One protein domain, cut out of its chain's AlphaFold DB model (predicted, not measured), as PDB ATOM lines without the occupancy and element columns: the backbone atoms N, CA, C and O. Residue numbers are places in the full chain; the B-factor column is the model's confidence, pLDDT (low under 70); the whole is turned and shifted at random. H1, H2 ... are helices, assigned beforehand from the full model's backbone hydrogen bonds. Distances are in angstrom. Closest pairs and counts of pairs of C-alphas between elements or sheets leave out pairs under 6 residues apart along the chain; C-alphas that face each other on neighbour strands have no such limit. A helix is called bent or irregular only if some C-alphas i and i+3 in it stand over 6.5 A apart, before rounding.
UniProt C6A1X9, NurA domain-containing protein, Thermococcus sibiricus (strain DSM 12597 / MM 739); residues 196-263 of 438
ATOM      1  N   PHE A 196       9.820  85.477   6.528       92.12
ATOM      2  CA  PHE A 196      10.337  85.092   5.218       92.12
ATOM      3  C   PHE A 196       9.211  84.593   4.309       92.12
ATOM      4  O   PHE A 196       9.235  84.868   3.111       92.12
ATOM      5  N   PHE A 197       8.210  83.910   4.880       93.69
ATOM      6  CA  PHE A 197       7.077  83.398   4.121       93.69
ATOM      7  C   PHE A 197       6.122  84.530   3.744       93.69
ATOM      8  O   PHE A 197       5.714  84.645   2.592       93.69
ATOM      9  N   ARG A 198       5.828  85.439   4.677       90.88
ATOM     10  CA  ARG A 198       5.071  86.658   4.390       90.88
ATOM     11  C   ARG A 198       5.727  87.485   3.299       90.88
ATOM     12  O   ARG A 198       5.051  87.918   2.370       90.88
ATOM     13  N   ASP A 199       7.025  87.734   3.438       89.19
ATOM     14  CA  ASP A 199       7.772  88.528   2.482       89.19
ATOM     15  C   ASP A 199       7.679  87.831   1.112       89.19
ATOM     16  O   ASP A 199       7.217  88.461   0.158       89.19
ATOM     17  N   PHE A 200       7.946  86.517   1.028       92.00
ATOM     18  CA  PHE A 200       7.738  85.702  -0.180       92.00
ATOM     19  C   PHE A 200       6.368  85.931  -0.837       92.00
ATOM     20  O   PHE A 200       6.315  86.274  -2.020       92.00
ATOM     21  N   LEU A 201       5.276  85.803  -0.079       92.25
ATOM     22  CA  LEU A 201       3.917  86.009  -0.587       92.25
ATOM     23  C   LEU A 201       3.702  87.435  -1.097       92.25
ATOM     24  O   LEU A 201       3.120  87.625  -2.163       92.25
ATOM     25  N   ILE A 202       4.227  88.440  -0.388       90.75
ATOM     26  CA  ILE A 202       4.158  89.838  -0.821       90.75
ATOM     27  C   ILE A 202       4.833  90.019  -2.186       90.75
ATOM     28  O   ILE A 202       4.279  90.697  -3.048       90.75
ATOM     29  N   LYS A 203       5.974  89.370  -2.441       89.94
ATOM     30  CA  LYS A 203       6.614  89.393  -3.771       89.94
ATOM     31  C   LYS A 203       5.768  88.730  -4.856       89.94
ATOM     32  O   LYS A 203       5.853  89.180  -5.995       89.94
ATOM     33  N   GLN A 204       4.981  87.703  -4.533       90.06
ATOM     34  CA  GLN A 204       4.085  87.066  -5.508       90.06
ATOM     35  C   GLN A 204       2.899  87.969  -5.863       90.06
ATOM     36  O   GLN A 204       2.551  88.095  -7.033       90.06
ATOM     37  N   ILE A 205       2.300  88.633  -4.871       91.94
ATOM     38  CA  ILE A 205       1.100  89.453  -5.095       91.94
ATOM     39  C   ILE A 205       1.415  90.855  -5.613       91.94
ATOM     40  O   ILE A 205       0.573  91.453  -6.273       91.94
ATOM     41  N   ILE A 206       2.603  91.410  -5.343       91.88
ATOM     42  CA  ILE A 206       2.905  92.802  -5.712       91.88
ATOM     43  C   ILE A 206       2.892  93.038  -7.228       91.88
ATOM     44  O   ILE A 206       2.739  94.171  -7.669       91.88
ATOM     45  N   THR A 207       3.083  91.988  -8.028       90.62
ATOM     46  CA  THR A 207       3.056  92.069  -9.494       90.62
ATOM     47  C   THR A 207       1.648  92.003 -10.073       90.62
ATOM     48  O   THR A 207       1.475  92.264 -11.262       90.62
ATOM     49  N   LEU A 208       0.643  91.665  -9.259       91.94
ATOM     50  CA  LEU A 208      -0.742  91.578  -9.704       91.94
ATOM     51  C   LEU A 208      -1.266  92.976 -10.082       91.94
ATOM     52  O   LEU A 208      -1.073  93.919  -9.301       91.94
ATOM     53  N   PRO A 209      -1.926  93.144 -11.245       91.19
ATOM     54  CA  PRO A 209      -2.436  94.440 -11.700       91.19
ATOM     55  C   PRO A 209      -3.329  95.151 -10.674       91.19
ATOM     56  O   PRO A 209      -3.206  96.355 -10.476       91.19
ATOM     57  N   GLU A 210      -4.175  94.412  -9.960       89.62
ATOM     58  CA  GLU A 210      -5.043  94.931  -8.901       89.62
ATOM     59  C   GLU A 210      -4.271  95.428  -7.666       89.62
ATOM     60  O   GLU A 210      -4.764  96.284  -6.931       89.62
ATOM     61  N   VAL A 211      -3.044  94.940  -7.451       91.94
ATOM     62  CA  VAL A 211      -2.176  95.353  -6.340       91.94
ATOM     63  C   VAL A 211      -1.292  96.534  -6.731       91.94
ATOM     64  O   VAL A 211      -1.150  97.458  -5.932       91.94
ATOM     65  N   ARG A 212      -0.702  96.546  -7.932       93.50
ATOM     66  CA  ARG A 212       0.215  97.624  -8.363       93.50
ATOM     67  C   ARG A 212      -0.449  98.776  -9.115       93.50
ATOM     68  O   ARG A 212       0.167  99.832  -9.263       93.50
ATOM     69  N   GLY A 213      -1.677  98.590  -9.596       93.12
ATOM     70  CA  GLY A 213      -2.325  99.539 -10.495       93.12
ATOM     71  C   GLY A 213      -1.505  99.735 -11.771       93.12
ATOM     72  O   GLY A 213      -1.141  98.778 -12.454       93.12
ATOM     73  N   GLU A 214      -1.181 100.987 -12.076       94.75
ATOM     74  CA  GLU A 214      -0.436 101.385 -13.279       94.75
ATOM     75  C   GLU A 214       1.089 101.294 -13.106       94.75
ATOM     76  O   GLU A 214       1.837 101.421 -14.077       94.75
ATOM     77  N   VAL A 215       1.572 101.078 -11.878       94.62
ATOM     78  CA  VAL A 215       3.009 101.030 -11.572       94.62
ATOM     79  C   VAL A 215       3.644  99.816 -12.238       94.62
ATOM     80  O   VAL A 215       3.085  98.723 -12.180       94.62
ATOM     81  N   SER A 216       4.820  99.985 -12.844       93.56
ATOM     82  CA  SER A 216       5.554  98.886 -13.483       93.56
ATOM     83  C   SER A 216       5.974  97.799 -12.480       93.56
ATOM     84  O   SER A 216       6.230  98.083 -11.306       93.56
ATOM     85  N   ASP A 217       6.102  96.551 -12.940       91.69
ATOM     86  CA  ASP A 217       6.556  95.422 -12.113       91.69
ATOM     87  C   ASP A 217       7.905  95.700 -11.425       91.69
ATOM     88  O   ASP A 217       8.109  95.330 -10.266       91.69
ATOM     89  N   GLU A 218       8.835  96.350 -12.128       91.44
ATOM     90  CA  GLU A 218      10.168  96.681 -11.618       91.44
ATOM     91  C   GLU A 218      10.105  97.704 -10.480       91.44
ATOM     92  O   GLU A 218      10.724  97.512  -9.429       91.44
ATOM     93  N   GLU A 219       9.320  98.769 -10.651       92.31
ATOM     94  CA  GLU A 219       9.138  99.799  -9.626       92.31
ATOM     95  C   GLU A 219       8.368  99.266  -8.414       92.31
ATOM     96  O   GLU A 219       8.732  99.550  -7.270       92.31
ATOM     97  N   ALA A 220       7.369  98.413  -8.638       91.25
ATOM     98  CA  ALA A 220       6.662  97.731  -7.564       91.25
ATOM     99  C   ALA A 220       7.619  96.831  -6.758       91.25
ATOM    100  O   ALA A 220       7.725  96.966  -5.538       91.25
ATOM    101  N   LYS A 221       8.424  95.984  -7.418       89.12
ATOM    102  CA  LYS A 221       9.434  95.138  -6.747       89.12
ATOM    103  C   LYS A 221      10.502  95.956  -6.010       89.12
ATOM    104  O   LYS A 221      10.974  95.533  -4.953       89.12
ATOM    105  N   LYS A 222      10.861  97.146  -6.504       88.12
ATOM    106  CA  LYS A 222      11.792  98.065  -5.824       88.12
ATOM    107  C   LYS A 222      11.257  98.575  -4.481       88.12
ATOM    108  O   LYS A 222      12.045  98.812  -3.560       88.12
ATOM    109  N   LEU A 223       9.937  98.705  -4.321       87.56
ATOM    110  CA  LEU A 223       9.336  99.061  -3.032       87.56
ATOM    111  C   LEU A 223       9.682  98.028  -1.953       87.56
ATOM    112  O   LEU A 223      10.054  98.398  -0.837       87.56
ATOM    113  N   ILE A 224       9.619  96.741  -2.303       82.75
ATOM    114  CA  ILE A 224       9.920  95.640  -1.390       82.75
ATOM    115  C   ILE A 224      11.362  95.743  -0.890       82.75
ATOM    116  O   ILE A 224      11.586  95.823   0.320       82.75
ATOM    117  N   SER A 225      12.337  95.809  -1.800       78.56
ATOM    118  CA  SER A 225      13.757  95.864  -1.429       78.56
ATOM    119  C   SER A 225      14.106  97.105  -0.600       78.56
ATOM    120  O   SER A 225      14.906  97.015   0.334       78.56
ATOM    121  N   THR A 226      13.456  98.241  -0.871       79.69
ATOM    122  CA  THR A 226      13.647  99.492  -0.116       79.69
ATOM    123  C   THR A 226      13.033  99.412   1.290       79.69
ATOM    124  O   THR A 226      13.623  99.893   2.260       79.69
ATOM    125  N   SER A 227      11.869  98.770   1.434       78.62
ATOM    126  CA  SER A 227      11.118  98.701   2.699       78.62
ATOM    127  C   SER A 227      11.801  97.891   3.806       78.62
ATOM    128  O   SER A 227      11.644  98.226   4.984       78.62
ATOM    129  N   LEU A 228      12.581  96.868   3.438       69.12
ATOM    130  CA  LEU A 228      13.217  95.945   4.383       69.12
ATOM    131  C   LEU A 228      14.283  96.629   5.249       69.12
ATOM    132  O   LEU A 228      14.421  96.307   6.427       69.12
ATOM    133  N   ASP A 229      14.984  97.615   4.687       66.50
ATOM    134  CA  ASP A 229      16.119  98.265   5.349       66.50
ATOM    135  C   ASP A 229      15.912  99.758   5.610       66.50
ATOM    136  O   ASP A 229      16.475 100.307   6.560       66.50
ATOM    137  N   ARG A 230      15.136 100.442   4.762       78.44
ATOM    138  CA  ARG A 230      15.079 101.906   4.723       78.44
ATOM    139  C   ARG A 230      13.636 102.380   4.721       78.44
ATOM    140  O   ARG A 230      13.145 102.960   3.757       78.44
ATOM    141  N   LYS A 231      12.952 102.158   5.848       81.06
ATOM    142  CA  LYS A 231      11.523 102.479   6.013       81.06
ATOM    143  C   LYS A 231      11.179 103.896   5.547       81.06
ATOM    144  O   LYS A 231      10.212 104.072   4.819       81.06
ATOM    145  N   ARG A 232      11.987 104.893   5.927       84.69
ATOM    146  CA  ARG A 232      11.780 106.294   5.529       84.69
ATOM    147  C   ARG A 232      11.850 106.480   4.011       84.69
ATOM    148  O   ARG A 232      10.927 107.054   3.444       84.69
ATOM    149  N   GLU A 233      12.886 105.943   3.369       86.31
ATOM    150  CA  GLU A 233      13.043 106.000   1.909       86.31
ATOM    151  C   GLU A 233      11.904 105.265   1.196       86.31
ATOM    152  O   GLU A 233      11.417 105.735   0.177       86.31
ATOM    153  N   ALA A 234      11.403 104.162   1.758       87.75
ATOM    154  CA  ALA A 234      10.262 103.447   1.192       87.75
ATOM    155  C   ALA A 234       8.964 104.278   1.236       87.75
ATOM    156  O   ALA A 234       8.214 104.292   0.262       87.75
ATOM    157  N   PHE A 235       8.713 105.027   2.320       89.75
ATOM    158  CA  PHE A 235       7.583 105.967   2.381       89.75
ATOM    159  C   PHE A 235       7.726 107.118   1.381       89.75
ATOM    160  O   PHE A 235       6.740 107.513   0.760       89.75
ATOM    161  N   GLU A 236       8.932 107.661   1.216       92.25
ATOM    162  CA  GLU A 236       9.208 108.695   0.211       92.25
ATOM    163  C   GLU A 236       9.037 108.149  -1.212       92.25
ATOM    164  O   GLU A 236       8.426 108.810  -2.050       92.25
ATOM    165  N   TYR A 237       9.461 106.910  -1.462       92.75
ATOM    166  CA  TYR A 237       9.298 106.246  -2.749       92.75
ATOM    167  C   TYR A 237       7.822 106.048  -3.120       92.75
ATOM    168  O   TYR A 237       7.420 106.388  -4.230       92.75
ATOM    169  N   VAL A 238       6.967 105.618  -2.183       92.44
ATOM    170  CA  VAL A 238       5.511 105.538  -2.432       92.44
ATOM    171  C   VAL A 238       4.913 106.914  -2.736       92.44
ATOM    172  O   VAL A 238       4.057 107.024  -3.612       92.44
ATOM    173  N   LYS A 239       5.369 107.983  -2.069       93.31
ATOM    174  CA  LYS A 239       4.924 109.350  -2.395       93.31
ATOM    175  C   LYS A 239       5.314 109.749  -3.820       93.31
ATOM    176  O   LYS A 239       4.495 110.341  -4.511       93.31
ATOM    177  N   GLN A 240       6.522 109.403  -4.268       94.38
ATOM    178  CA  GLN A 240       6.962 109.653  -5.646       94.38
ATOM    179  C   GLN A 240       6.114 108.881  -6.661       94.38
ATOM    180  O   GLN A 240       5.703 109.454  -7.667       94.38
ATOM    181  N   LEU A 241       5.784 107.615  -6.379       94.19
ATOM    182  CA  LEU A 241       4.904 106.826  -7.242       94.19
ATOM    183  C   LEU A 241       3.519 107.469  -7.386       94.19
ATOM    184  O   LEU A 241       3.010 107.530  -8.498       94.19
ATOM    185  N   LYS A 242       2.947 108.031  -6.311       93.88
ATOM    186  CA  LYS A 242       1.664 108.764  -6.371       93.88
ATOM    187  C   LYS A 242       1.709 110.047  -7.204       93.88
ATOM    188  O   LYS A 242       0.668 110.505  -7.652       93.88
ATOM    189  N   LEU A 243       2.884 110.659  -7.359       95.00
ATOM    190  CA  LEU A 243       3.058 111.827  -8.229       95.00
ATOM    191  C   LEU A 243       3.224 111.416  -9.695       95.00
ATOM    192  O   LEU A 243       2.838 112.165 -10.586       95.00
ATOM    193  N   LYS A 244       3.818 110.242  -9.939       95.69
ATOM    194  CA  LYS A 244       4.101 109.715 -11.280       95.69
ATOM    195  C   LYS A 244       2.904 108.985 -11.901       95.69
ATOM    196  O   LYS A 244       2.743 109.038 -13.115       95.69
ATOM    197  N   TYR A 245       2.096 108.307 -11.089       94.56
ATOM    198  CA  TYR A 245       0.988 107.454 -11.523       94.56
ATOM    199  C   TYR A 245      -0.335 107.929 -10.932       94.56
ATOM    200  O   TYR A 245      -0.398 108.282  -9.753       94.56
ATOM    201  N   SER A 246      -1.404 107.882 -11.728       91.38
ATOM    202  CA  SER A 246      -2.749 108.240 -11.268       91.38
ATOM    203  C   SER A 246      -3.326 107.174 -10.340       91.38
ATOM    204  O   SER A 246      -4.034 107.506  -9.389       91.38
ATOM    205  N   ASN A 247      -2.977 105.904 -10.567       92.75
ATOM    206  CA  ASN A 247      -3.374 104.792  -9.713       92.75
ATOM    207  C   ASN A 247      -2.183 103.888  -9.356       92.75
ATOM    208  O   ASN A 247      -1.649 103.175 -10.204       92.75
ATOM    209  N   ILE A 248      -1.819 103.859  -8.071       92.69
ATOM    210  CA  ILE A 248      -0.767 102.978  -7.531       92.69
ATOM    211  C   ILE A 248      -1.315 101.709  -6.853       92.69
ATOM    212  O   ILE A 248      -0.593 101.057  -6.099       92.69
ATOM    213  N   GLY A 249      -2.600 101.398  -7.047       92.44
ATOM    214  CA  GLY A 249      -3.268 100.245  -6.446       92.44
ATOM    215  C   GLY A 249      -3.167 100.219  -4.916       92.44
ATOM    216  O   GLY A 249      -3.409 101.216  -4.233       92.44
ATOM    217  N   LEU A 250      -2.775  99.064  -4.380       93.00
ATOM    218  CA  LEU A 250      -2.634  98.765  -2.953       93.00
ATOM    219  C   LEU A 250      -1.185  98.885  -2.443       93.00
ATOM    220  O   LEU A 250      -0.874  98.429  -1.339       93.00
ATOM    221  N   LEU A 251      -0.272  99.513  -3.193       91.94
ATOM    222  CA  LEU A 251       1.148  99.592  -2.810       91.94
ATOM    223  C   LEU A 251       1.397 100.315  -1.472       91.94
ATOM    224  O   LEU A 251       2.343  99.991  -0.752       91.94
ATOM    225  N   GLU A 252       0.538 101.261  -1.084       90.38
ATOM    226  CA  GLU A 252       0.626 101.881   0.245       90.38
ATOM    227  C   GLU A 252       0.284 100.888   1.370       90.38
ATOM    228  O   GLU A 252       0.897 100.917   2.441       90.38
ATOM    229  N   GLU A 253      -0.674  99.992   1.139       89.25
ATOM    230  CA  GLU A 253      -1.036  98.945   2.095       89.25
ATOM    231  C   GLU A 253       0.053  97.879   2.195       89.25
ATOM    232  O   GLU A 253       0.398  97.469   3.302       89.25
ATOM    233  N   ILE A 254       0.666  97.509   1.065       89.75
ATOM    234  CA  ILE A 254       1.853  96.645   1.021       89.75
ATOM    235  C   ILE A 254       2.972  97.234   1.886       89.75
ATOM    236  O   ILE A 254       3.540  96.534   2.723       89.75
ATOM    237  N   LEU A 255       3.264  98.534   1.751       89.25
ATOM    238  CA  LEU A 255       4.278  99.188   2.579       89.25
ATOM    239  C   LEU A 255       3.915  99.149   4.074       89.25
ATOM    240  O   LEU A 255       4.780  98.895   4.921       89.25
ATOM    241  N   LYS A 256       2.643  99.375   4.424       86.12
ATOM    242  CA  LYS A 256       2.165  99.264   5.812       86.12
ATOM    243  C   LYS A 256       2.328  97.839   6.350       86.12
ATOM    244  O   LYS A 256       2.783  97.676   7.483       86.12
ATOM    245  N   GLU A 257       2.031  96.814   5.556       85.81
ATOM    246  CA  GLU A 257       2.201  95.412   5.957       85.81
ATOM    247  C   GLU A 257       3.687  95.048   6.130       85.81
ATOM    248  O   GLU A 257       4.075  94.531   7.180       85.81
ATOM    249  N   LEU A 258       4.550  95.415   5.175       83.94
ATOM    250  CA  LEU A 258       5.998  95.166   5.240       83.94
ATOM    251  C   LEU A 258       6.646  95.830   6.463       83.94
ATOM    252  O   LEU A 258       7.500  95.236   7.128       83.94
ATOM    253  N   THR A 259       6.206  97.044   6.807       82.25
ATOM    254  CA  THR A 259       6.730  97.800   7.956       82.25
ATOM    255  C   THR A 259       6.161  97.354   9.303       82.25
ATOM    256  O   THR A 259       6.785  97.636  10.338       82.25
ATOM    257  N   THR A 260       5.036  96.629   9.303       81.19
ATOM    258  CA  THR A 260       4.411  96.060  10.501       81.19
ATOM    259  C   THR A 260       5.210  94.847  10.990       81.19
ATOM    260  O   THR A 260       5.551  93.962  10.200       81.19
ATOM    261  N   PRO A 261       5.534  94.752  12.294       77.38
ATOM    262  CA  PRO A 261       6.339  93.663  12.830       77.38
ATOM    263  C   PRO A 261       5.525  92.385  13.097       77.38
ATOM    264  O   PRO A 261       5.675  91.781  14.151       77.38
ATOM    265  N   ARG A 262       4.666  91.971  12.159       84.50
ATOM    266  CA  ARG A 262       3.876  90.741  12.288       84.50
ATOM    267  C   ARG A 262       4.693  89.531  11.802       84.50
ATOM    268  O   ARG A 262       5.206  89.613  10.686       84.50
ATOM    269  N   PRO A 263       4.850  88.468  12.609       89.44
ATOM    270  CA  PRO A 263       5.558  87.251  12.221       89.44
ATOM    271  C   PRO A 263       4.686  86.290  11.398       89.44
ATOM    272  O   PRO A 263       3.456  86.374  11.418       89.44
TER     273      PRO A 263
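This is residues 196 to 263 of the 438 residues of the protein "NurA domain-containing protein" of Thermococcus sibiricus (strain DSM 12597 / MM 739) (UniProt C6A1X9). Three helices, H3, H4 and H5, pack side by side as a triangle, and H1 runs more loosely beside H3 and H5, on the side away from H4, to make a small four-helix bundle. The short H2 sits at one end of the bundle, between the end of H1 and the beginning of H3. The printed part has 68 residues with five named helices, H1 to H5 in chain order, and no named strand; its class is all helix. It is compact, with a radius of gyration of the C-alphas of 10.9 A and spans of 33 by 24 by 17 A.

H1 is residues 196 to 205, 14.5 A long, beginning at C-alpha 196 (10.337, 85.092, 5.218). H2 is residues 209 to 212. H3 is residues 217 to 229, 20.1 A long, neither bent nor irregular, but only just: C-alphas 226 and 229 are 6.1 A apart. H4 is residues 231 to 244, 20.2 A. H5 is residues 251 to 259, 12.3 A, ending at C-alpha 259 (6.730, 97.800, 7.956).

H1 is close to but not clearly touching H5, closest C-alphas Asp 199 and Leu 258, 7.4 A, at a shallow tilt of 4 degrees, opposite ways. H2 is likewise close to H5 at the C-alphas of Arg 212 and Leu 251, 6.0 A. H3 and H4 form a hairpin and touch through residues 223 to 227 and 233 to 238 alone, closest C-alphas Ser 227 and Ala 234, 5.1 A, at a shallow tilt of 24 degrees. H3 touches H5, closest C-alphas Ser 227 and Leu 258, 6.7 A, at 26 degrees, the same way. H4 and H5 form a hairpin, closest C-alphas Val 238 and Glu 252, 6.7 A, at 2 degrees. H1 and H4 are apart. Every O i to N i+4 pair is within hydrogen-bond range in H1, H4 and H5, and 7 of 9 in H3; H2 is too short for such a pair.

The C-alphas farthest apart, Ser 246 and Pro 263, are 32.6 A apart. The printed part has no cut and no long link. Residues 228 to 229 have pLDDT under 70.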